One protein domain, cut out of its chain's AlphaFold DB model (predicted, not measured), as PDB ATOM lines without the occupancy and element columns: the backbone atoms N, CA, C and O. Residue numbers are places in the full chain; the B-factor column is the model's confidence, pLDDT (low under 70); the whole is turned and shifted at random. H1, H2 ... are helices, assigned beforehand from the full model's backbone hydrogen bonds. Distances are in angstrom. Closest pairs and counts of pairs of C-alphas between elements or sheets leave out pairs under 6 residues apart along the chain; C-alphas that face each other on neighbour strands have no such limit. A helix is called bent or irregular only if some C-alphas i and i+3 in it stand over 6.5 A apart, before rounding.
ATOM      1  N   VAL A  39     156.784 138.235 175.551       90.25
ATOM      2  CA  VAL A  39     156.996 138.128 174.092       90.25
ATOM      3  C   VAL A  39     157.665 139.376 173.501       90.25
ATOM      4  O   VAL A  39     158.575 139.237 172.695       90.25
ATOM      5  N   TYR A  40     157.291 140.593 173.906       88.88
ATOM      6  CA  TYR A  40     157.918 141.793 173.340       88.88
ATOM      7  C   TYR A  40     159.343 142.015 173.858       88.88
ATOM      8  O   TYR A  40     160.198 142.479 173.109       88.88
ATOM      9  N   GLU A  41     159.633 141.627 175.103       89.75
ATOM     10  CA  GLU A  41     161.007 141.619 175.622       89.75
ATOM     11  C   GLU A  41     161.876 140.579 174.902       89.75
ATOM     12  O   GLU A  41     163.048 140.815 174.628       89.75
ATOM     13  N   ILE A  42     161.300 139.418 174.591       91.00
ATOM     14  CA  ILE A  42     161.931 138.349 173.813       91.00
ATOM     15  C   ILE A  42     162.254 138.829 172.393       91.00
ATOM     16  O   ILE A  42     163.374 138.639 171.915       91.00
ATOM     17  N   LEU A  43     161.287 139.461 171.723       89.81
ATOM     18  CA  LEU A  43     161.463 139.989 170.372       89.81
ATOM     19  C   LEU A  43     162.534 141.086 170.352       89.81
ATOM     20  O   LEU A  43     163.383 141.084 169.464       89.81
ATOM     21  N   ALA A  44     162.549 141.972 171.353       87.81
ATOM     22  CA  ALA A  44     163.574 143.006 171.483       87.81
ATOM     23  C   ALA A  44     164.991 142.410 171.598       87.81
ATOM     24  O   ALA A  44     165.899 142.856 170.892       87.81
ATOM     25  N   ASP A  45     165.173 141.369 172.416       89.81
ATOM     26  CA  ASP A  45     166.460 140.673 172.550       89.81
ATOM     27  C   ASP A  45     166.888 139.987 171.244       89.81
ATOM     28  O   ASP A  45     168.061 140.031 170.859       89.81
ATOM     29  N   ARG A  46     165.943 139.365 170.522       85.31
ATOM     30  CA  ARG A  46     166.254 138.710 169.245       85.31
ATOM     31  C   ARG A  46     166.611 139.724 168.156       85.31
ATOM     32  O   ARG A  46     167.590 139.536 167.442       85.31
ATOM     33  N   MET A  47     165.894 140.842 168.067       86.06
ATOM     34  CA  MET A  47     166.218 141.914 167.118       86.06
ATOM     35  C   MET A  47     167.585 142.547 167.400       86.06
ATOM     36  O   MET A  47     168.306 142.891 166.464       86.06
ATOM     37  N   ALA A  48     167.970 142.662 168.676       85.56
ATOM     38  CA  ALA A  48     169.291 143.150 169.066       85.56
ATOM     39  C   ALA A  48     170.435 142.213 168.636       85.56
ATOM     40  O   ALA A  48     171.572 142.666 168.510       85.56
ATOM     41  N   THR A  49     170.150 140.927 168.408       80.75
ATOM     42  CA  THR A  49     171.153 139.920 168.031       80.75
ATOM     43  C   THR A  49     171.199 139.639 166.527       80.75
ATOM     44  O   THR A  49     172.296 139.515 165.991       80.75
ATOM     45  N   ASP A  50     170.055 139.604 165.834       74.38
ATOM     46  CA  ASP A  50     169.960 139.187 164.419       74.38
ATOM     47  C   ASP A  50     169.798 140.354 163.416       74.38
ATOM     48  O   ASP A  50     169.896 140.161 162.209       74.38
ATOM     49  N   SER A  51     169.565 141.595 163.878       66.75
ATOM     50  CA  SER A  51     169.317 142.801 163.045       66.75
ATOM     51  C   SER A  51     168.150 142.716 162.038       66.75
ATOM     52  O   SER A  51     167.864 143.696 161.347       66.75
ATOM     53  N   THR A  52     167.445 141.587 161.953       75.31
ATOM     54  CA  THR A  52     166.234 141.397 161.148       75.31
ATOM     55  C   THR A  52     164.986 141.737 161.957       75.31
ATOM     56  O   THR A  52     164.880 141.384 163.131       75.31
ATOM     57  N   ALA A  53     164.009 142.392 161.325       76.25
ATOM     58  CA  ALA A  53     162.682 142.533 161.914       76.25
ATOM     59  C   ALA A  53     162.032 141.143 162.005       76.25
ATOM     60  O   ALA A  53     161.855 140.490 160.978       76.25
ATOM     61  N   ILE A  54     161.718 140.704 163.223       86.56
ATOM     62  CA  ILE A  54     161.094 139.412 163.522       86.56
ATOM     63  C   ILE A  54     159.830 139.656 164.348       86.56
ATOM     64  O   ILE A  54     159.818 140.537 165.212       86.56
ATOM     65  N   ASP A  55     158.769 138.897 164.086       90.94
ATOM     66  CA  ASP A  55     157.560 138.883 164.910       90.94
ATOM     67  C   ASP A  55     157.288 137.515 165.551       90.94
ATOM     68  O   ASP A  55     158.031 136.546 165.379       90.94
ATOM     69  N   ILE A  56     156.226 137.439 166.358       94.00
ATOM     70  CA  ILE A  56     155.890 136.217 167.092       94.00
ATOM     71  C   ILE A  56     155.538 135.050 166.166       94.00
ATOM     72  O   ILE A  56     155.851 133.906 166.489       94.00
ATOM     73  N   LEU A  57     154.912 135.301 165.013       95.25
ATOM     74  CA  LEU A  57     154.615 134.220 164.079       95.25
ATOM     75  C   LEU A  57     155.883 133.738 163.381       95.25
ATOM     76  O   LEU A  57     155.993 132.541 163.135       95.25
ATOM     77  N   ASP A  58     156.841 134.626 163.110       93.50
ATOM     78  CA  ASP A  58     158.145 134.219 162.579       93.50
ATOM     79  C   ASP A  58     158.842 133.260 163.557       93.50
ATOM     80  O   ASP A  58     159.230 132.166 163.152       93.50
ATOM     81  N   MET A  59     158.876 133.600 164.854       94.06
ATOM     82  CA  MET A  59     159.424 132.727 165.903       94.06
ATOM     83  C   MET A  59     158.715 131.368 165.997       94.06
ATOM     84  O   MET A  59     159.365 130.335 166.131       94.06
ATOM     85  N   LEU A  60     157.379 131.354 165.943       95.75
ATOM     86  CA  LEU A  60     156.603 130.108 165.990       95.75
ATOM     87  C   LEU A  60     156.795 129.258 164.729       95.75
ATOM     88  O   LEU A  60     156.710 128.035 164.789       95.75
ATOM     89  N   SER A  61     157.035 129.898 163.586       96.00
ATOM     90  CA  SER A  61     157.149 129.234 162.289       96.00
ATOM     91  C   SER A  61     158.562 128.742 161.958       96.00
ATOM     92  O   SER A  61     158.705 127.949 161.030       96.00
ATOM     93  N   GLU A  62     159.594 129.159 162.700       94.38
ATOM     94  CA  GLU A  62     161.004 128.847 162.411       94.38
ATOM     95  C   GLU A  62     161.262 127.330 162.255       94.38
ATOM     96  O   GLU A  62     161.738 126.932 161.186       94.38
ATOM     97  N   PRO A  63     160.835 126.441 163.181       96.75
ATOM     98  CA  PRO A  63     161.025 124.998 162.995       96.75
ATOM     99  C   PRO A  63     160.286 124.449 161.766       96.75
ATOM    100  O   PRO A  63     160.756 123.526 161.096       96.75
ATOM    101  N   ARG A  64     159.125 125.025 161.435       96.94
ATOM    102  CA  ARG A  64     158.332 124.632 160.267       96.94
ATOM    103  C   ARG A  64     158.991 125.062 158.957       96.94
ATOM    104  O   ARG A  64     158.978 124.291 157.998       96.94
ATOM    105  N   VAL A  65     159.608 126.241 158.915       96.62
ATOM    106  CA  VAL A  65     160.401 126.692 157.763       96.62
ATOM    107  C   VAL A  65     161.539 125.712 157.484       96.62
ATOM    108  O   VAL A  65     161.683 125.265 156.345       96.62
ATOM    109  N   GLU A  66     162.290 125.313 158.516       95.62
ATOM    110  CA  GLU A  66     163.365 124.324 158.377       95.62
ATOM    111  C   GLU A  66     162.849 123.013 157.773       95.62
ATOM    112  O   GLU A  66     163.428 122.489 156.819       95.62
ATOM    113  N   GLN A  67     161.727 122.498 158.286       97.25
ATOM    114  CA  GLN A  67     161.149 121.245 157.805       97.25
ATOM    115  C   GLN A  67     160.665 121.337 156.354       97.25
ATOM    116  O   GLN A  67     160.854 120.400 155.576       97.25
ATOM    117  N   LEU A  68     160.040 122.448 155.967       97.12
ATOM    118  CA  LEU A  68     159.568 122.655 154.599       97.12
ATOM    119  C   LEU A  68     160.741 122.776 153.611       97.12
ATOM    120  O   LEU A  68     160.684 122.180 152.535       97.12
ATOM    121  N   LEU A  69     161.828 123.457 153.988       96.69
ATOM    122  CA  LEU A  69     163.061 123.504 153.191       96.69
ATOM    123  C   LEU A  69     163.690 122.113 153.032       96.69
ATOM    124  O   LEU A  69     164.082 121.737 151.925       96.69
ATOM    125  N   MET A  70     163.734 121.311 154.105       95.88
ATOM    126  CA  MET A  70     164.173 119.906 154.034       95.88
ATOM    127  C   MET A  70     163.290 119.069 153.102       95.88
ATOM    128  O   MET A  70     163.782 118.161 152.436       95.88
ATOM    129  N   ASN A  71     162.004 119.406 153.010       96.06
ATOM    130  CA  ASN A  71     161.051 118.790 152.088       96.06
ATOM    131  C   ASN A  71     161.109 119.385 150.665       96.06
ATOM    132  O   ASN A  71     160.237 119.092 149.848       96.06
ATOM    133  N   HIS A  72     162.126 120.199 150.354       95.88
ATOM    134  CA  HIS A  72     162.338 120.854 149.061       95.88
ATOM    135  C   HIS A  72     161.207 121.800 148.627       95.88
ATOM    136  O   HIS A  72     161.000 122.020 147.430       95.88
ATOM    137  N   VAL A  73     160.485 122.384 149.586       95.81
ATOM    138  CA  VAL A  73     159.580 123.502 149.303       95.81
ATOM    139  C   VAL A  73     160.422 124.725 148.917       95.81
ATOM    140  O   VAL A  73     161.406 125.009 149.603       95.81
ATOM    141  N   PRO A  74     160.073 125.452 147.838       95.88
ATOM    142  CA  PRO A  74     160.861 126.596 147.396       95.88
ATOM    143  C   PRO A  74     160.952 127.714 148.448       95.88
ATOM    144  O   PRO A  74     159.968 128.039 149.123       95.88
ATOM    145  N   GLU A  75     162.132 128.325 148.557       92.00
ATOM    146  CA  GLU A  75     162.443 129.369 149.544       92.00
ATOM    147  C   GLU A  75     161.520 130.593 149.399       92.00
ATOM    148  O   GLU A  75     161.142 131.220 150.387       92.00
ATOM    149  N   GLU A  76     161.052 130.889 148.184       91.94
ATOM    150  CA  GLU A  76     160.149 132.011 147.919       91.94
ATOM    151  C   GLU A  76     158.755 131.878 148.560       91.94
ATOM    152  O   GLU A  76     158.064 132.882 148.735       91.94
ATOM    153  N   VAL A  77     158.320 130.659 148.907       94.31
ATOM    154  CA  VAL A  77     156.989 130.404 149.491       94.31
ATOM    155  C   VAL A  77     157.044 129.826 150.901       94.31
ATOM    156  O   VAL A  77     156.034 129.882 151.606       94.31
ATOM    157  N   VAL A  78     158.198 129.315 151.339       96.12
ATOM    158  CA  VAL A  78     158.312 128.568 152.598       96.12
ATOM    159  C   VAL A  78     157.922 129.394 153.824       96.12
ATOM    160  O   VAL A  78     157.102 128.958 154.630       96.12
ATOM    161  N   HIS A  79     158.429 130.624 153.926       92.44
ATOM    162  CA  HIS A  79     158.133 131.519 155.045       92.44
ATOM    163  C   HIS A  79     156.657 131.923 155.067       92.44
ATOM    164  O   HIS A  79     156.026 131.960 156.121       92.44
ATOM    165  N   VAL A  80     156.072 132.176 153.891       92.38
ATOM    166  CA  VAL A  80     154.656 132.547 153.765       92.38
ATOM    167  C   VAL A  80     153.755 131.386 154.177       92.38
ATOM    168  O   VAL A  80     152.759 131.602 154.866       92.38
ATOM    169  N   GLN A  81     154.092 130.161 153.768       94.81
ATOM    170  CA  GLN A  81     153.350 128.967 154.155       94.81
ATOM    171  C   GLN A  81     153.435 128.728 155.666       94.81
ATOM    172  O   GLN A  81     152.396 128.652 156.319       94.81
ATOM    173  N   ALA A  82     154.645 128.681 156.228       96.25
ATOM    174  CA  ALA A  82     154.855 128.392 157.644       96.25
ATOM    175  C   ALA A  82     154.174 129.430 158.554       96.25
ATOM    176  O   ALA A  82     153.527 129.078 159.540       96.25
ATOM    177  N   LYS A  83     154.232 130.716 158.184       95.06
ATOM    178  CA  LYS A  83     153.569 131.802 158.921       95.06
ATOM    179  C   LYS A  83     152.042 131.692 158.890       95.06
ATOM    180  O   LYS A  83     151.381 131.980 159.886       95.06
ATOM    181  N   ARG A  84     151.466 131.253 157.763       94.94
ATOM    182  CA  ARG A  84     150.019 130.991 157.643       94.94
ATOM    183  C   ARG A  84     149.586 129.799 158.487       94.94
ATOM    184  O   ARG A  84     148.552 129.885 159.134       94.94
ATOM    185  N   GLU A  85     150.364 128.722 158.493       95.69
ATOM    186  CA  GLU A  85     150.105 127.539 159.324       95.69
ATOM    187  C   GLU A  85     150.183 127.894 160.822       95.69
ATOM    188  O   GLU A  85     149.268 127.575 161.582       95.69
ATOM    189  N   ALA A  86     151.187 128.678 161.230       95.94
ATOM    190  CA  ALA A  86     151.297 129.187 162.598       95.94
ATOM    191  C   ALA A  86     150.110 130.083 163.000       95.94
ATOM    192  O   ALA A  86     149.593 129.951 164.106       95.94
ATOM    193  N   ALA A  87     149.632 130.965 162.115       96.19
ATOM    194  CA  ALA A  87     148.427 131.762 162.370       96.19
ATOM    195  C   ALA A  87     147.160 130.888 162.461       96.19
ATOM    196  O   ALA A  87     146.325 131.082 163.349       96.19
ATOM    197  N   ALA A  88     147.038 129.887 161.585       95.06
ATOM    198  CA  ALA A  88     145.899 128.975 161.544       95.06
ATOM    199  C   ALA A  88     145.764 128.143 162.828       95.06
ATOM    200  O   ALA A  88     144.642 127.840 163.237       95.06
ATOM    201  N   ALA A  89     146.868 127.852 163.524       94.31
ATOM    202  CA  ALA A  89     146.842 127.213 164.843       94.31
ATOM    203  C   ALA A  89     146.068 128.016 165.910       94.31
ATOM    204  O   ALA A  89     145.610 127.433 166.894       94.31
ATOM    205  N   PHE A  90     145.869 129.322 165.694       95.06
ATOM    206  CA  PHE A  90     145.048 130.202 166.532       95.06
ATOM    207  C   PHE A  90     143.681 130.540 165.912       95.06
ATOM    208  O   PHE A  90     142.988 131.428 166.403       95.06
ATOM    209  N   GLY A  91     143.283 129.852 164.836       92.94
ATOM    210  CA  GLY A  91     142.028 130.117 164.129       92.94
ATOM    211  C   GLY A  91     142.058 131.355 163.235       92.94
ATOM    212  O   GLY A  91     141.002 131.903 162.924       92.94
ATOM    213  N   ILE A  92     143.248 131.816 162.841       95.56
ATOM    214  CA  ILE A  92     143.427 133.040 162.056       95.56
ATOM    215  C   ILE A  92     143.712 132.672 160.602       95.56
ATOM    216  O   ILE A  92     144.699 131.996 160.304       95.56
ATOM    217  N   ASP A  93     142.857 133.125 159.685       93.25
ATOM    218  CA  ASP A  93     143.022 132.849 158.258       93.25
ATOM    219  C   ASP A  93     143.985 133.833 157.560       93.25
ATOM    220  O   ASP A  93     144.381 134.878 158.087       93.25
ATOM    221  N   SER A  94     144.371 133.501 156.326       90.81
ATOM    222  CA  SER A  94     145.324 134.307 155.551       90.81
ATOM    223  C   SER A  94     144.829 135.715 155.189       90.81
ATOM    224  O   SER A  94     145.649 136.619 155.031       90.81
ATOM    225  N   VAL A  95     143.514 135.916 155.060       90.94
ATOM    226  CA  VAL A  95     142.901 137.217 154.747       90.94
ATOM    227  C   VAL A  95     142.912 138.096 155.992       90.94
ATOM    228  O   VAL A  95     143.282 139.267 155.921       90.94
ATOM    229  N   GLN A  96     142.566 137.529 157.146       92.25
ATOM    230  CA  GLN A  96     142.653 138.194 158.441       92.25
ATOM    231  C   GLN A  96     144.091 138.604 158.763       92.25
ATOM    232  O   GLN A  96     144.324 139.757 159.121       92.25
ATOM    233  N   LEU A  97     145.052 137.693 158.576       92.31
ATOM    234  CA  LEU A  97     146.472 137.973 158.779       92.31
ATOM    235  C   LEU A  97     146.972 139.108 157.872       92.31
ATOM    236  O   LEU A  97     147.727 139.964 158.326       92.31
ATOM    237  N   ALA A  98     146.543 139.137 156.607       90.94
ATOM    238  CA  ALA A  98     146.940 140.178 155.662       90.94
ATOM    239  C   ALA A  98     146.326 141.550 155.988       90.94
ATOM    240  O   ALA A  98     146.991 142.572 155.825       90.94
ATOM    241  N   ASN A  99     145.073 141.578 156.448       92.56
ATOM    242  CA  ASN A  99     144.331 142.821 156.669       92.56
ATOM    243  C   ASN A  99     144.555 143.440 158.056       92.56
ATOM    244  O   ASN A  99     144.330 144.638 158.218       92.56
ATOM    245  N   ASP A 100     144.953 142.646 159.052       93.75
ATOM    246  CA  ASP A 100     145.043 143.092 160.447       93.75
ATOM    247  C   ASP A 100     146.237 142.473 161.191       93.75
ATOM    248  O   ASP A 100     146.145 142.025 162.338       93.75
ATOM    249  N   SER A 101     147.384 142.428 160.514       91.62
ATOM    250  CA  SER A 101     148.612 141.810 161.027       91.62
ATOM    251  C   SER A 101     148.997 142.323 162.419       91.62
ATOM    252  O   SER A 101     149.368 141.532 163.280       91.62
ATOM    253  N   GLY A 102     148.846 143.625 162.683       92.94
ATOM    254  CA  GLY A 102     149.158 144.231 163.980       92.94
ATOM    255  C   GLY A 102     148.300 143.696 165.133       92.94
ATOM    256  O   GLY A 102     148.845 143.391 166.195       92.94
ATOM    257  N   ALA A 103     146.983 143.557 164.933       95.94
ATOM    258  CA  ALA A 103     146.084 142.970 165.929       95.94
ATOM    259  C   ALA A 103     146.341 141.473 166.111       95.94
ATOM    260  O   ALA A 103     146.319 140.987 167.241       95.94
ATOM    261  N   VAL A 104     146.610 140.754 165.015       96.38
ATOM    262  CA  VAL A 104     146.949 139.326 165.045       96.38
ATOM    263  C   VAL A 104     148.221 139.094 165.857       96.38
ATOM    264  O   VAL A 104     148.211 138.261 166.762       96.38
ATOM    265  N   MET A 105     149.287 139.863 165.606       93.94
ATOM    266  CA  MET A 105     150.539 139.735 166.358       93.94
ATOM    267  C   MET A 105     150.324 139.970 167.849       93.94
ATOM    268  O   MET A 105     150.828 139.196 168.661       93.94
ATOM    269  N   LEU A 106     149.553 140.994 168.226       95.56
ATOM    270  CA  LEU A 106     149.269 141.264 169.633       95.56
ATOM    271  C   LEU A 106     148.431 140.148 170.269       95.56
ATOM    272  O   LEU A 106     148.746 139.711 171.374       95.56
ATOM    273  N   ALA A 107     147.404 139.653 169.578       96.12
ATOM    274  CA  ALA A 107     146.564 138.568 170.080       96.12
ATOM    275  C   ALA A 107     147.377 137.290 170.315       96.12
ATOM    276  O   ALA A 107     147.325 136.724 171.407       96.12
ATOM    277  N   VAL A 108     148.171 136.866 169.326       95.94
ATOM    278  CA  VAL A 108     149.042 135.687 169.445       95.94
ATOM    279  C   VAL A 108     150.070 135.900 170.549       95.94
ATOM    280  O   VAL A 108     150.216 135.038 171.412       95.94
ATOM    281  N   SER A 109     150.701 137.077 170.603       94.19
ATOM    282  CA  SER A 109     151.650 137.423 171.666       94.19
ATOM    283  C   SER A 109     151.015 137.341 173.051       94.19
ATOM    284  O   SER A 109     151.642 136.833 173.970       94.19
ATOM    285  N   ALA A 110     149.780 137.814 173.229       93.31
ATOM    286  CA  ALA A 110     149.073 137.755 174.507       93.31
ATOM    287  C   ALA A 110     148.636 136.326 174.883       93.31
ATOM    288  O   ALA A 110     148.556 135.993 176.069       93.31
ATOM    289  N   MET A 111     148.356 135.478 173.889       93.50
ATOM    290  CA  MET A 111     147.960 134.084 174.084       93.50
ATOM    291  C   MET A 111     149.137 133.190 174.492       93.50
ATOM    292  O   MET A 111     148.991 132.395 175.416       93.50
ATOM    293  N   VAL A 112     150.315 133.355 173.881       91.38
ATOM    294  CA  VAL A 112     151.493 132.489 174.114       91.38
ATOM    295  C   VAL A 112     152.363 132.893 175.312       91.38
ATOM    296  O   VAL A 112     153.503 132.451 175.429       91.38
ATOM    297  N   GLN A 113     151.850 133.714 176.233       86.81
ATOM    298  CA  GLN A 113     152.559 134.054 177.473       86.81
ATOM    299  C   GLN A 113     152.463 132.904 178.487       86.81
ATOM    300  O   GLN A 113     151.364 132.454 178.820       86.81
ATOM    301  N   ASN A 114     153.598 132.488 179.059       76.44
ATOM    302  CA  ASN A 114     153.632 131.530 180.175       76.44
ATOM    303  C   ASN A 114     153.359 132.192 181.541       76.44
ATOM    304  O   ASN A 114     153.080 131.493 182.505       76.44
ATOM    305  N   ARG A 115     153.352 133.535 181.601       78.31
ATOM    306  CA  ARG A 115     152.910 134.387 182.734       78.31
ATOM    307  C   ARG A 115     153.785 134.360 183.977       78.31
ATOM    308  O   ARG A 115     153.867 135.377 184.651       78.31
ATOM    309  N   GLU A 116     154.456 133.252 184.259       81.44
ATOM    310  CA  GLU A 116     155.364 133.133 185.403       81.44
ATOM    311  C   GLU A 116     156.725 133.772 185.118       81.44
ATOM    312  O   GLU A 116     157.339 134.367 186.000       81.44
ATOM    313  N   SER A 117     157.219 133.646 183.883       89.44
ATOM    314  CA  SER A 117     158.527 134.176 183.502       89.44
ATOM    315  C   SER A 117     158.702 134.336 181.991       89.44
ATOM    316  O   SER A 117     158.003 133.722 181.170       89.44
ATOM    317  N   LYS A 118     159.712 135.129 181.628       91.94
ATOM    318  CA  LYS A 118     160.228 135.241 180.262       91.94
ATOM    319  C   LYS A 118     160.743 133.900 179.728       91.94
ATOM    320  O   LYS A 118     160.370 133.510 178.625       91.94
ATOM    321  N   ASP A 119     161.501 133.152 180.527       92.44
ATOM    322  CA  ASP A 119     162.030 131.834 180.139       92.44
ATOM    323  C   ASP A 119     160.916 130.807 179.916       92.44
ATOM    324  O   ASP A 119     160.940 130.041 178.950       92.44
ATOM    325  N   GLY A 120     159.896 130.811 180.775       90.94
ATOM    326  CA  GLY A 120     158.703 129.993 180.583       90.94
ATOM    327  C   GLY A 120     157.988 130.327 179.273       90.94
ATOM    328  O   GLY A 120     157.552 129.425 178.558       90.94
ATOM    329  N   THR A 121     157.914 131.615 178.924       92.12
ATOM    330  CA  THR A 121     157.292 132.089 177.677       92.12
ATOM    331  C   THR A 121     158.096 131.627 176.462       92.12
ATOM    332  O   THR A 121     157.523 131.065 175.533       92.12
ATOM    333  N   MET A 122     159.426 131.744 176.505       92.19
ATOM    334  CA  MET A 122     160.309 131.196 175.469       92.19
ATOM    335  C   MET A 122     160.145 129.691 175.281       92.19
ATOM    336  O   MET A 122     160.083 129.205 174.151       92.19
ATOM    337  N   ASN A 123     160.052 128.943 176.379       92.25
ATOM    338  CA  ASN A 123     159.852 127.501 176.318       92.25
ATOM    339  C   ASN A 123     158.508 127.131 175.683       92.25
ATOM    340  O   ASN A 123     158.458 126.176 174.908       92.25
ATOM    341  N   LEU A 124     157.442 127.884 175.971       91.69
ATOM    342  CA  LEU A 124     156.137 127.686 175.341       91.69
ATOM    343  C   LEU A 124     156.196 127.949 173.828       91.69
ATOM    344  O   LEU A 124     155.753 127.097 173.062       91.69
ATOM    345  N   ILE A 125     156.799 129.065 173.404       94.06
ATOM    346  CA  ILE A 125     156.993 129.410 171.981       94.06
ATOM    347  C   ILE A 125     157.756 128.295 171.258       94.06
ATOM    348  O   ILE A 125     157.301 127.811 170.224       94.06
ATOM    349  N   ARG A 126     158.880 127.834 171.825       92.88
ATOM    350  CA  ARG A 126     159.701 126.765 171.236       92.88
ATOM    351  C   ARG A 126     158.932 125.451 171.119       92.88
ATOM    352  O   ARG A 126     158.979 124.810 170.078       92.88
ATOM    353  N   ASN A 127     158.238 125.037 172.180       93.31
ATOM    354  CA  ASN A 127     157.484 123.785 172.168       93.31
ATOM    355  C   ASN A 127     156.332 123.829 171.154       93.31
ATOM    356  O   ASN A 127     156.100 122.836 170.475       93.31
ATOM    357  N   LEU A 128     155.645 124.971 171.027       94.94
ATOM    358  CA  LEU A 128     154.601 125.148 170.018       94.94
ATOM    359  C   LEU A 128     155.189 125.104 168.604       94.94
ATOM    360  O   LEU A 128     154.653 124.409 167.751       94.94
ATOM    361  N   GLY A 129     156.307 125.791 168.357       95.75
ATOM    362  CA  GLY A 129     156.972 125.755 167.052       95.75
ATOM    363  C   GLY A 129     157.432 124.349 166.651       95.75
ATOM    364  O   GLY A 129     157.245 123.946 165.505       95.75
ATOM    365  N   GLU A 130     157.979 123.570 167.590       95.62
ATOM    366  CA  GLU A 130     158.343 122.166 167.344       95.62
ATOM    367  C   GLU A 130     157.128 121.284 167.043       95.62
ATOM    368  O   GLU A 130     157.221 120.374 166.224       95.62
ATOM    369  N   ASP A 131     155.982 121.556 167.664       95.12
ATOM    370  CA  ASP A 131     154.743 120.832 167.392       95.12
ATOM    371  C   ASP A 131     154.213 121.132 165.973       95.12
ATOM    372  O   ASP A 131     153.860 120.211 165.238       95.12
ATOM    373  N   LEU A 132     154.319 122.388 165.519       96.19
ATOM    374  CA  LEU A 132     153.993 122.789 164.144       96.19
ATOM    375  C   LEU A 132     154.958 122.230 163.089       96.19
ATOM    376  O   LEU A 132     154.626 122.214 161.903       96.19
ATOM    377  N   LYS A 133     156.166 121.806 163.472       96.12
ATOM    378  CA  LYS A 133     157.260 121.463 162.549       96.12
ATOM    379  C   LYS A 133     156.845 120.469 161.466       96.12
ATOM    380  O   LYS A 133     157.088 120.697 160.278       96.12
ATOM    381  N   GLY A 134     156.217 119.366 161.871       92.56
ATOM    382  CA  GLY A 134     155.946 118.223 160.998       92.56
ATOM    383  C   GLY A 134     154.826 118.468 159.987       92.56
ATOM    384  O   GLY A 134     154.982 118.167 158.800       92.56
ATOM    385  N   ASP A 135     153.718 119.054 160.427       92.88
ATOM    386  CA  ASP A 135     152.464 119.122 159.666       92.88
ATOM    387  C   ASP A 135     151.817 120.518 159.637       92.88
ATOM    388  O   ASP A 135     150.846 120.712 158.909       92.88
ATOM    389  N   GLY A 136     152.373 121.497 160.353       92.81
ATOM    390  CA  GLY A 136     151.795 122.833 160.485       92.81
ATOM    391  C   GLY A 136     150.551 122.874 161.379       92.81
ATOM    392  O   GLY A 136     149.821 123.865 161.350       92.81
ATOM    393  N   VAL A 137     150.279 121.815 162.150       93.75
ATOM    394  CA  VAL A 137     149.097 121.692 163.007       93.75
ATOM    395  C   VAL A 137     149.525 121.682 164.461       93.75
ATOM    396  O   VAL A 137     150.403 120.934 164.862       93.75
ATOM    397  N   TRP A 138     148.857 122.497 165.276       92.75
ATOM    398  CA  TRP A 138     149.057 122.434 166.715       92.75
ATOM    399  C   TRP A 138     148.264 121.254 167.303       92.75
ATOM    400  O   TRP A 138     147.031 121.282 167.306       92.75
ATOM    401  N   ASN A 139     148.944 120.232 167.806       89.12
ATOM    402  CA  ASN A 139     148.405 118.956 168.258       89.12
ATOM    403  C   ASN A 139     148.324 118.809 169.791       89.12
ATOM    404  O   ASN A 139     147.721 117.843 170.254       89.12
ATOM    405  N   ASP A 140     148.861 119.740 170.593       88.75
ATOM    406  CA  ASP A 140     148.766 119.699 172.065       88.75
ATOM    407  C   ASP A 140     147.452 120.335 172.585       88.75
ATOM    408  O   ASP A 140     147.341 121.565 172.661       88.75
ATOM    409  N   PRO A 141     146.445 119.535 172.998       87.88
ATOM    410  CA  PRO A 141     145.181 120.071 173.494       87.88
ATOM    411  C   PRO A 141     145.313 120.718 174.877       87.88
ATOM    412  O   PRO A 141     144.542 121.617 175.203       87.88
ATOM    413  N   ASN A 142     146.279 120.300 175.701       90.38
ATOM    414  CA  ASN A 142     146.395 120.777 177.077       90.38
ATOM    415  C   ASN A 142     146.816 122.246 177.101       90.38
ATOM    416  O   ASN A 142     146.245 123.041 177.848       90.38
ATOM    417  N   TRP A 143     147.794 122.627 176.276       88.94
ATOM    418  CA  TRP A 143     148.189 124.032 176.168       88.94
ATOM    419  C   TRP A 143     147.120 124.886 175.485       88.94
ATOM    420  O   TRP A 143     146.882 126.004 175.942       88.94
ATOM    421  N   LYS A 144     146.418 124.360 174.470       92.06
ATOM    422  CA  LYS A 144     145.277 125.060 173.854       92.06
ATOM    423  C   LYS A 144     144.203 125.401 174.879       92.06
ATOM    424  O   LYS A 144     143.790 126.554 174.961       92.06
ATOM    425  N   ILE A 145     143.805 124.421 175.690       94.31
ATOM    426  CA  ILE A 145     142.798 124.594 176.742       94.31
ATOM    427  C   ILE A 145     143.272 125.604 177.791       94.31
ATOM    428  O   ILE A 145     142.520 126.504 178.141       94.31
ATOM    429  N   LYS A 146     144.533 125.539 178.238       91.94
ATOM    430  CA  LYS A 146     145.076 126.522 179.195       91.94
ATOM    431  C   LYS A 146     145.065 127.952 178.652       91.94
ATOM    432  O   LYS A 146     144.781 128.892 179.394       91.94
ATOM    433  N   ILE A 147     145.379 128.136 177.369       93.38
ATOM    434  CA  ILE A 147     145.310 129.452 176.721       93.38
ATOM    435  C   ILE A 147     143.850 129.900 176.578       93.38
ATOM    436  O   ILE A 147     143.550 131.067 176.818       93.38
ATOM    437  N   ALA A 148     142.935 128.991 176.242       95.19
ATOM    438  CA  ALA A 148     141.506 129.277 176.161       95.19
ATOM    439  C   ALA A 148     140.930 129.709 177.516       95.19
ATOM    440  O   ALA A 148     140.260 130.736 177.591       95.19
ATOM    441  N   ASP A 149     141.277 128.998 178.591       94.19
ATOM    442  CA  ASP A 149     140.881 129.333 179.960       94.19
ATOM    443  C   ASP A 149     141.350 130.737 180.343       94.19
ATOM    444  O   ASP A 149     140.593 131.535 180.897       94.19
ATOM    445  N   TRP A 150     142.589 131.077 179.987       91.38
ATOM    446  CA  TRP A 150     143.100 132.426 180.168       91.38
ATOM    447  C   TRP A 150     142.280 133.477 179.411       91.38
ATOM    448  O   TRP A 150     141.926 134.513 179.975       91.38
ATOM    449  N   VAL A 151     142.016 133.235 178.125       93.81
ATOM    450  CA  VAL A 151     141.258 134.154 177.269       93.81
ATOM    451  C   VAL A 151     139.869 134.399 177.857       93.81
ATOM    452  O   VAL A 151     139.446 135.551 177.964       93.81
ATOM    453  N   VAL A 152     139.182 133.332 178.272       94.12
ATOM    454  CA  VAL A 152     137.877 133.426 178.936       94.12
ATOM    455  C   VAL A 152     137.995 134.220 180.230       94.12
ATOM    456  O   VAL A 152     137.190 135.119 180.448       94.12
ATOM    457  N   GLY A 153     139.019 133.960 181.044       90.31
ATOM    458  CA  GLY A 153     139.268 134.695 182.281       90.31
ATOM    459  C   GLY A 153     139.492 136.195 182.061       90.31
ATOM    460  O   GLY A 153     138.975 137.006 182.830       90.31
ATOM    461  N   LEU A 154     140.203 136.595 181.002       89.81
ATOM    462  CA  LEU A 154     140.330 138.008 180.629       89.81
ATOM    463  C   LEU A 154     138.989 138.618 180.226       89.81
ATOM    464  O   LEU A 154     138.663 139.726 180.659       89.81
ATOM    465  N   ASP A 155     138.245 137.912 179.375       89.94
ATOM    466  CA  ASP A 155     136.994 138.399 178.801       89.94
ATOM    467  C   ASP A 155     135.910 138.554 179.871       89.94
ATOM    468  O   ASP A 155     135.314 139.622 180.002       89.94
ATOM    469  N   SER A 156     135.721 137.530 180.708       87.56
ATOM    470  CA  SER A 156     134.696 137.513 181.754       87.56
ATOM    471  C   SER A 156     134.944 138.536 182.861       87.56
ATOM    472  O   SER A 156     134.002 138.957 183.525       87.56
ATOM    473  N   ASN A 157     136.202 138.939 183.066       86.38
ATOM    474  CA  ASN A 157     136.595 139.901 184.098       86.38
ATOM    475  C   ASN A 157     136.889 141.305 183.540       86.38
ATOM    476  O   ASN A 157     137.395 142.153 184.272       86.38
ATOM    477  N   TRP A 158     136.594 141.567 182.258       86.38
ATOM    478  CA  TRP A 158     136.825 142.865 181.605       86.38
ATOM    479  C   TRP A 158     138.293 143.337 181.641       86.38
ATOM    480  O   TRP A 158     138.584 144.533 181.723       86.38
ATOM    481  N   ARG A 159     139.246 142.399 181.564       88.62
ATOM    482  CA  ARG A 159     140.686 142.646 181.790       88.62
ATOM    483  C   ARG A 159     141.516 142.829 180.517       88.62
ATOM    484  O   ARG A 159     142.728 143.002 180.604       88.62
ATOM    485  N   TYR A 160     140.910 142.863 179.328       91.12
ATOM    486  CA  TYR A 160     141.649 143.159 178.086       91.12
ATOM    487  C   TYR A 160     142.380 144.509 178.111       91.12
ATOM    488  O   TYR A 160     143.417 144.664 177.464       91.12
ATOM    489  N   ASN A 161     141.895 145.462 178.912       90.69
ATOM    490  CA  ASN A 161     142.565 146.745 179.115       90.69
ATOM    491  C   ASN A 161     143.974 146.603 179.704       90.69
ATOM    492  O   ASN A 161     144.824 147.434 179.405       90.69
ATOM    493  N   ASP A 162     144.265 145.555 180.473       89.75
ATOM    494  CA  ASP A 162     145.609 145.355 181.020       89.75
ATOM    495  C   ASP A 162     146.599 144.975 179.923       89.75
ATOM    496  O   ASP A 162     147.681 145.553 179.827       89.75
ATOM    497  N   VAL A 163     146.191 144.069 179.029       90.81
ATOM    498  CA  VAL A 163     146.974 143.710 177.839       90.81
ATOM    499  C   VAL A 163     147.175 144.945 176.960       90.81
ATOM    500  O   VAL A 163     148.289 145.209 176.512       90.81
ATOM    501  N   ARG A 164     146.122 145.751 176.768       93.06
ATOM    502  CA  ARG A 164     146.184 147.006 176.010       93.06
ATOM    503  C   ARG A 164     147.172 148.000 176.620       93.06
ATOM    504  O   ARG A 164     148.006 148.542 175.903       93.06
ATOM    505  N   ASN A 165     147.115 148.215 177.930       91.25
ATOM    506  CA  ASN A 165     148.012 149.131 178.633       91.25
ATOM    507  C   ASN A 165     149.473 148.673 178.535       91.25
ATOM    508  O   ASN A 165     150.351 149.490 178.267       91.25
ATOM    509  N   ASN A 166     149.720 147.370 178.669       88.94
ATOM    510  CA  ASN A 166     151.060 146.798 178.547       88.94
ATOM    511  C   ASN A 166     151.583 146.841 177.101       88.94
ATOM    512  O   ASN A 166     152.785 146.978 176.886       88.94
ATOM    513  N   ALA A 167     150.695 146.760 176.106       91.25
ATOM    514  CA  ALA A 167     151.049 146.840 174.691       91.25
ATOM    515  C   ALA A 167     151.268 148.283 174.205       91.25
ATOM    516  O   ALA A 167     151.997 148.503 173.239       91.25
ATOM    517  N   ALA A 168     150.654 149.278 174.856       92.00
ATOM    518  CA  ALA A 168     150.646 150.669 174.403       92.00
ATOM    519  C   ALA A 168     152.032 151.250 174.051       92.00
ATOM    520  O   ALA A 168     152.125 151.897 173.001       92.00
ATOM    521  N   PRO A 169     153.116 151.001 174.820       90.19
ATOM    522  CA  PRO A 169     154.455 151.472 174.461       90.19
ATOM    523  C   PRO A 169     154.962 150.939 173.112       90.19
ATOM    524  O   PRO A 169     155.647 151.661 172.393       90.19
ATOM    525  N   TYR A 170     154.586 149.713 172.736       87.44
ATOM    526  CA  TYR A 170     155.011 149.063 171.489       87.44
ATOM    527  C   TYR A 170     154.214 149.526 170.260       87.44
ATOM    528  O   TYR A 170     154.670 149.359 169.133       87.44
ATOM    529  N   TYR A 171     153.050 150.146 170.473       88.69
ATOM    530  CA  TYR A 171     152.164 150.647 169.414       88.69
ATOM    531  C   TYR A 171     152.027 152.177 169.408       88.69
ATOM    532  O   TYR A 171     151.104 152.722 168.800       88.69
ATOM    533  N   GLY A 172     152.906 152.899 170.114       88.19
ATOM    534  CA  GLY A 172     152.851 154.364 170.192       88.19
ATOM    535  C   GLY A 172     151.526 154.896 170.755       88.19
ATOM    536  O   GLY A 172     151.066 155.962 170.356       88.19
ATOM    537  N   GLY A 173     150.880 154.128 171.637       87.94
ATOM    538  CA  GLY A 173     149.580 154.440 172.236       87.94
ATOM    539  C   GLY A 173     148.352 154.007 171.424       87.94
ATOM    540  O   GLY A 173     147.275 153.893 172.004       87.94
ATOM    541  N   ASN A 174     148.482 153.704 170.128       92.31
ATOM    542  CA  ASN A 174     147.358 153.264 169.293       92.31
ATOM    543  C   ASN A 174     147.322 151.736 169.158       92.31
ATOM    544  O   ASN A 174     147.737 151.165 168.151       92.31
ATOM    545  N   VAL A 175     146.847 151.069 170.208       95.00
ATOM    546  CA  VAL A 175     146.816 149.604 170.271       95.00
ATOM    547  C   VAL A 175     145.698 149.043 169.375       95.00
ATOM    548  O   VAL A 175     144.537 149.430 169.552       95.00
ATOM    549  N   PRO A 176     146.001 148.112 168.450       95.69
ATOM    550  CA  PRO A 176     145.013 147.548 167.530       95.69
ATOM    551  C   PRO A 176     143.931 146.713 168.250       95.69
ATOM    552  O   PRO A 176     144.069 146.370 169.425       95.69
ATOM    553  N   TYR A 177     142.823 146.398 167.569       95.19
ATOM    554  CA  TYR A 177     141.694 145.644 168.145       95.19
ATOM    555  C   TYR A 177     141.960 144.127 168.134       95.19
ATOM    556  O   TYR A 177     141.422 143.382 167.313       95.19
ATOM    557  N   PHE A 178     142.844 143.684 169.027       95.75
ATOM    558  CA  PHE A 178     143.319 142.300 169.137       95.75
ATOM    559  C   PHE A 178     142.307 141.357 169.808       95.75
ATOM    560  O   PHE A 178     142.328 140.148 169.571       95.75
ATOM    561  N   GLU A 179     141.387 141.896 170.611       94.56
ATOM    562  CA  GLU A 179     140.442 141.134 171.434       94.56
ATOM    563  C   GLU A 179     139.551 140.209 170.599       94.56
ATOM    564  O   GLU A 179     139.217 139.112 171.042       94.56
ATOM    565  N   LYS A 180     139.206 140.607 169.367       93.38
ATOM    566  CA  LYS A 180     138.395 139.780 168.460       93.38
ATOM    567  C   LYS A 180     139.065 138.447 168.110       93.38
ATOM    568  O   LYS A 180     138.373 137.444 167.998       93.38
ATOM    569  N   TYR A 181     140.394 138.425 167.973       95.50
ATOM    570  CA  TYR A 181     141.144 137.206 167.657       95.50
ATOM    571  C   TYR A 181     141.281 136.308 168.882       95.50
ATOM    572  O   TYR A 181     141.159 135.094 168.771       95.50
ATOM    573  N   MET A 182     141.450 136.902 170.067       95.06
ATOM    574  CA  MET A 182     141.448 136.140 171.316       95.06
ATOM    575  C   MET A 182     140.072 135.511 171.565       95.06
ATOM    576  O   MET A 182     139.980 134.305 171.769       95.06
ATOM    577  N   ARG A 183     138.980 136.276 171.442       92.88
ATOM    578  CA  ARG A 183     137.609 135.752 171.582       92.88
ATOM    579  C   ARG A 183     137.264 134.669 170.558       92.88
ATOM    580  O   ARG A 183     136.510 133.760 170.881       92.88
ATOM    581  N   ALA A 184     137.822 134.738 169.352       92.88
ATOM    582  CA  ALA A 184     137.647 133.699 168.339       92.88
ATOM    583  C   ALA A 184     138.424 132.404 168.648       92.88
ATOM    584  O   ALA A 184     138.052 131.346 168.148       92.88
ATOM    585  N   PHE A 185     139.472 132.463 169.477       95.38
ATOM    586  CA  PHE A 185     140.332 131.316 169.766       95.38
ATOM    587  C   PHE A 185     139.705 130.308 170.739       95.38
ATOM    588  O   PHE A 185     139.718 129.106 170.472       95.38
ATOM    589  N   PHE A 186     139.159 130.766 171.874       94.88
ATOM    590  CA  PHE A 186     138.707 129.845 172.928       94.88
ATOM    591  C   PHE A 186     137.622 128.844 172.472       94.88
ATOM    592  O   PHE A 186     137.712 127.685 172.877       94.88
ATOM    593  N   PRO A 187     136.642 129.198 171.606       94.94
ATOM    594  CA  PRO A 187     135.644 128.237 171.148       94.94
ATOM    595  C   PRO A 187     136.278 127.117 170.323       94.94
ATOM    596  O   PRO A 187     135.909 125.961 170.483       94.94
ATOM    597  N   ILE A 188     137.286 127.442 169.505       93.31
ATOM    598  CA  ILE A 188     138.039 126.461 168.711       93.31
ATOM    599  C   ILE A 188     138.791 125.509 169.644       93.31
ATOM    600  O   ILE A 188     138.748 124.292 169.466       93.31
ATOM    601  N   ALA A 189     139.453 126.051 170.667       94.31
ATOM    602  CA  ALA A 189     140.200 125.261 171.641       94.31
ATOM    603  C   ALA A 189     139.303 124.333 172.483       94.31
ATOM    604  O   ALA A 189     139.713 123.217 172.800       94.31
ATOM    605  N   TYR A 190     138.077 124.758 172.806       95.25
ATOM    606  CA  TYR A 190     137.070 123.920 173.467       95.25
ATOM    607  C   TYR A 190     136.244 123.059 172.503       95.25
ATOM    608  O   TYR A 190     135.335 122.354 172.941       95.25
TER     609      TYR A 190
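What this domain is: This is residues 39 to 190 of the 506 residues of the protein "Broad specificity phosphatase PhoE" of Fibrobacter sp. UWP2 (UniProt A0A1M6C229). Two groups of crossed helices meet at H5, the helix nearest the centre: in one, H2 lies between H3 and H6; in the other, H7 crosses H9. H1 meets H5 and H6 through residues 39 to 42 and runs away from them, short H4 packs on H3, and H8 is near H5, H7 and H9. The printed part has 152 residues with nine named helices, H1 to H9 in chain order, and no named strand; its class is all helix, its packing mostly crossed. It is compact, with a radius of gyration of the C-alphas of 15.0 A and spans of 47 by 36 by 31 A.

How they stand to each other: Start at H1, residues 39 to 50, then find H2, residues 56 to 70, close but not clearly touching it. H3, residues 75 to 88, touches H2 at a steep tilt of 50 degrees, opposite ways; the closest C-alphas, Ser 61 and Ala 82, are 5.2 A apart. H4, residues 94 to 99, touches H3 about perpendicular, at 90 degrees, with C-alphas Arg 84 and Ser 94 closest at 6.1 A. H5, residues 101 to 111, is the hub, touching four helices; its Ser 109 is 6.4 A from Ile 56 of H2, their closest C-alphas. H6, residues 118 to 132, touches residues 59 to 64 of H2 alone, with C-alphas Leu 60 and Gly 129 closest at 4.5 A. H7, residues 141 to 156, only just touches H5, with 3 pairs of C-alphas within 8 A, Met 111 and Ile 147 closest at 6.0 A. H8, residues 160 to 171, touches no helix. H9, residues 179 to 189, touches H7 at a steep tilt of 42 degrees, opposite ways, with C-alphas Ala 148 and Phe 186 closest at 4.3 A. It also touches H5, with C-alphas Ala 107 and Met 182 closest at 5.8 A. Every O i to N i+4 pair is within hydrogen-bond range in H1, H4, H5, H6 and H7; H2 has 9 of 11, H3 8 of 10, H8 6 of 8 and H9 4 of 7.

Where its parts are: Find C-alpha 39 at (156.996, 138.128, 174.092), where H1 begins, and C-alpha 189 at (140.200, 125.261, 171.641), where H9 ends. H2 measures 22.5 A, H7 22.0 A, H6 21.3 A and H3 20.4 A from first to last C-alpha. H2, H3 and H8 are irregular: C-alphas 60 and 63 are 7.4 A apart, 76 and 79 7.4 A, 166 and 169 7.1 A.

The domain as a whole: The two farthest C-alphas, His 72 and Asn 157, are 47.5 A apart. The printed part has no cut, and no link is long. The mean pLDDT of the printed part is 91.9; residue 51 alone is under 70.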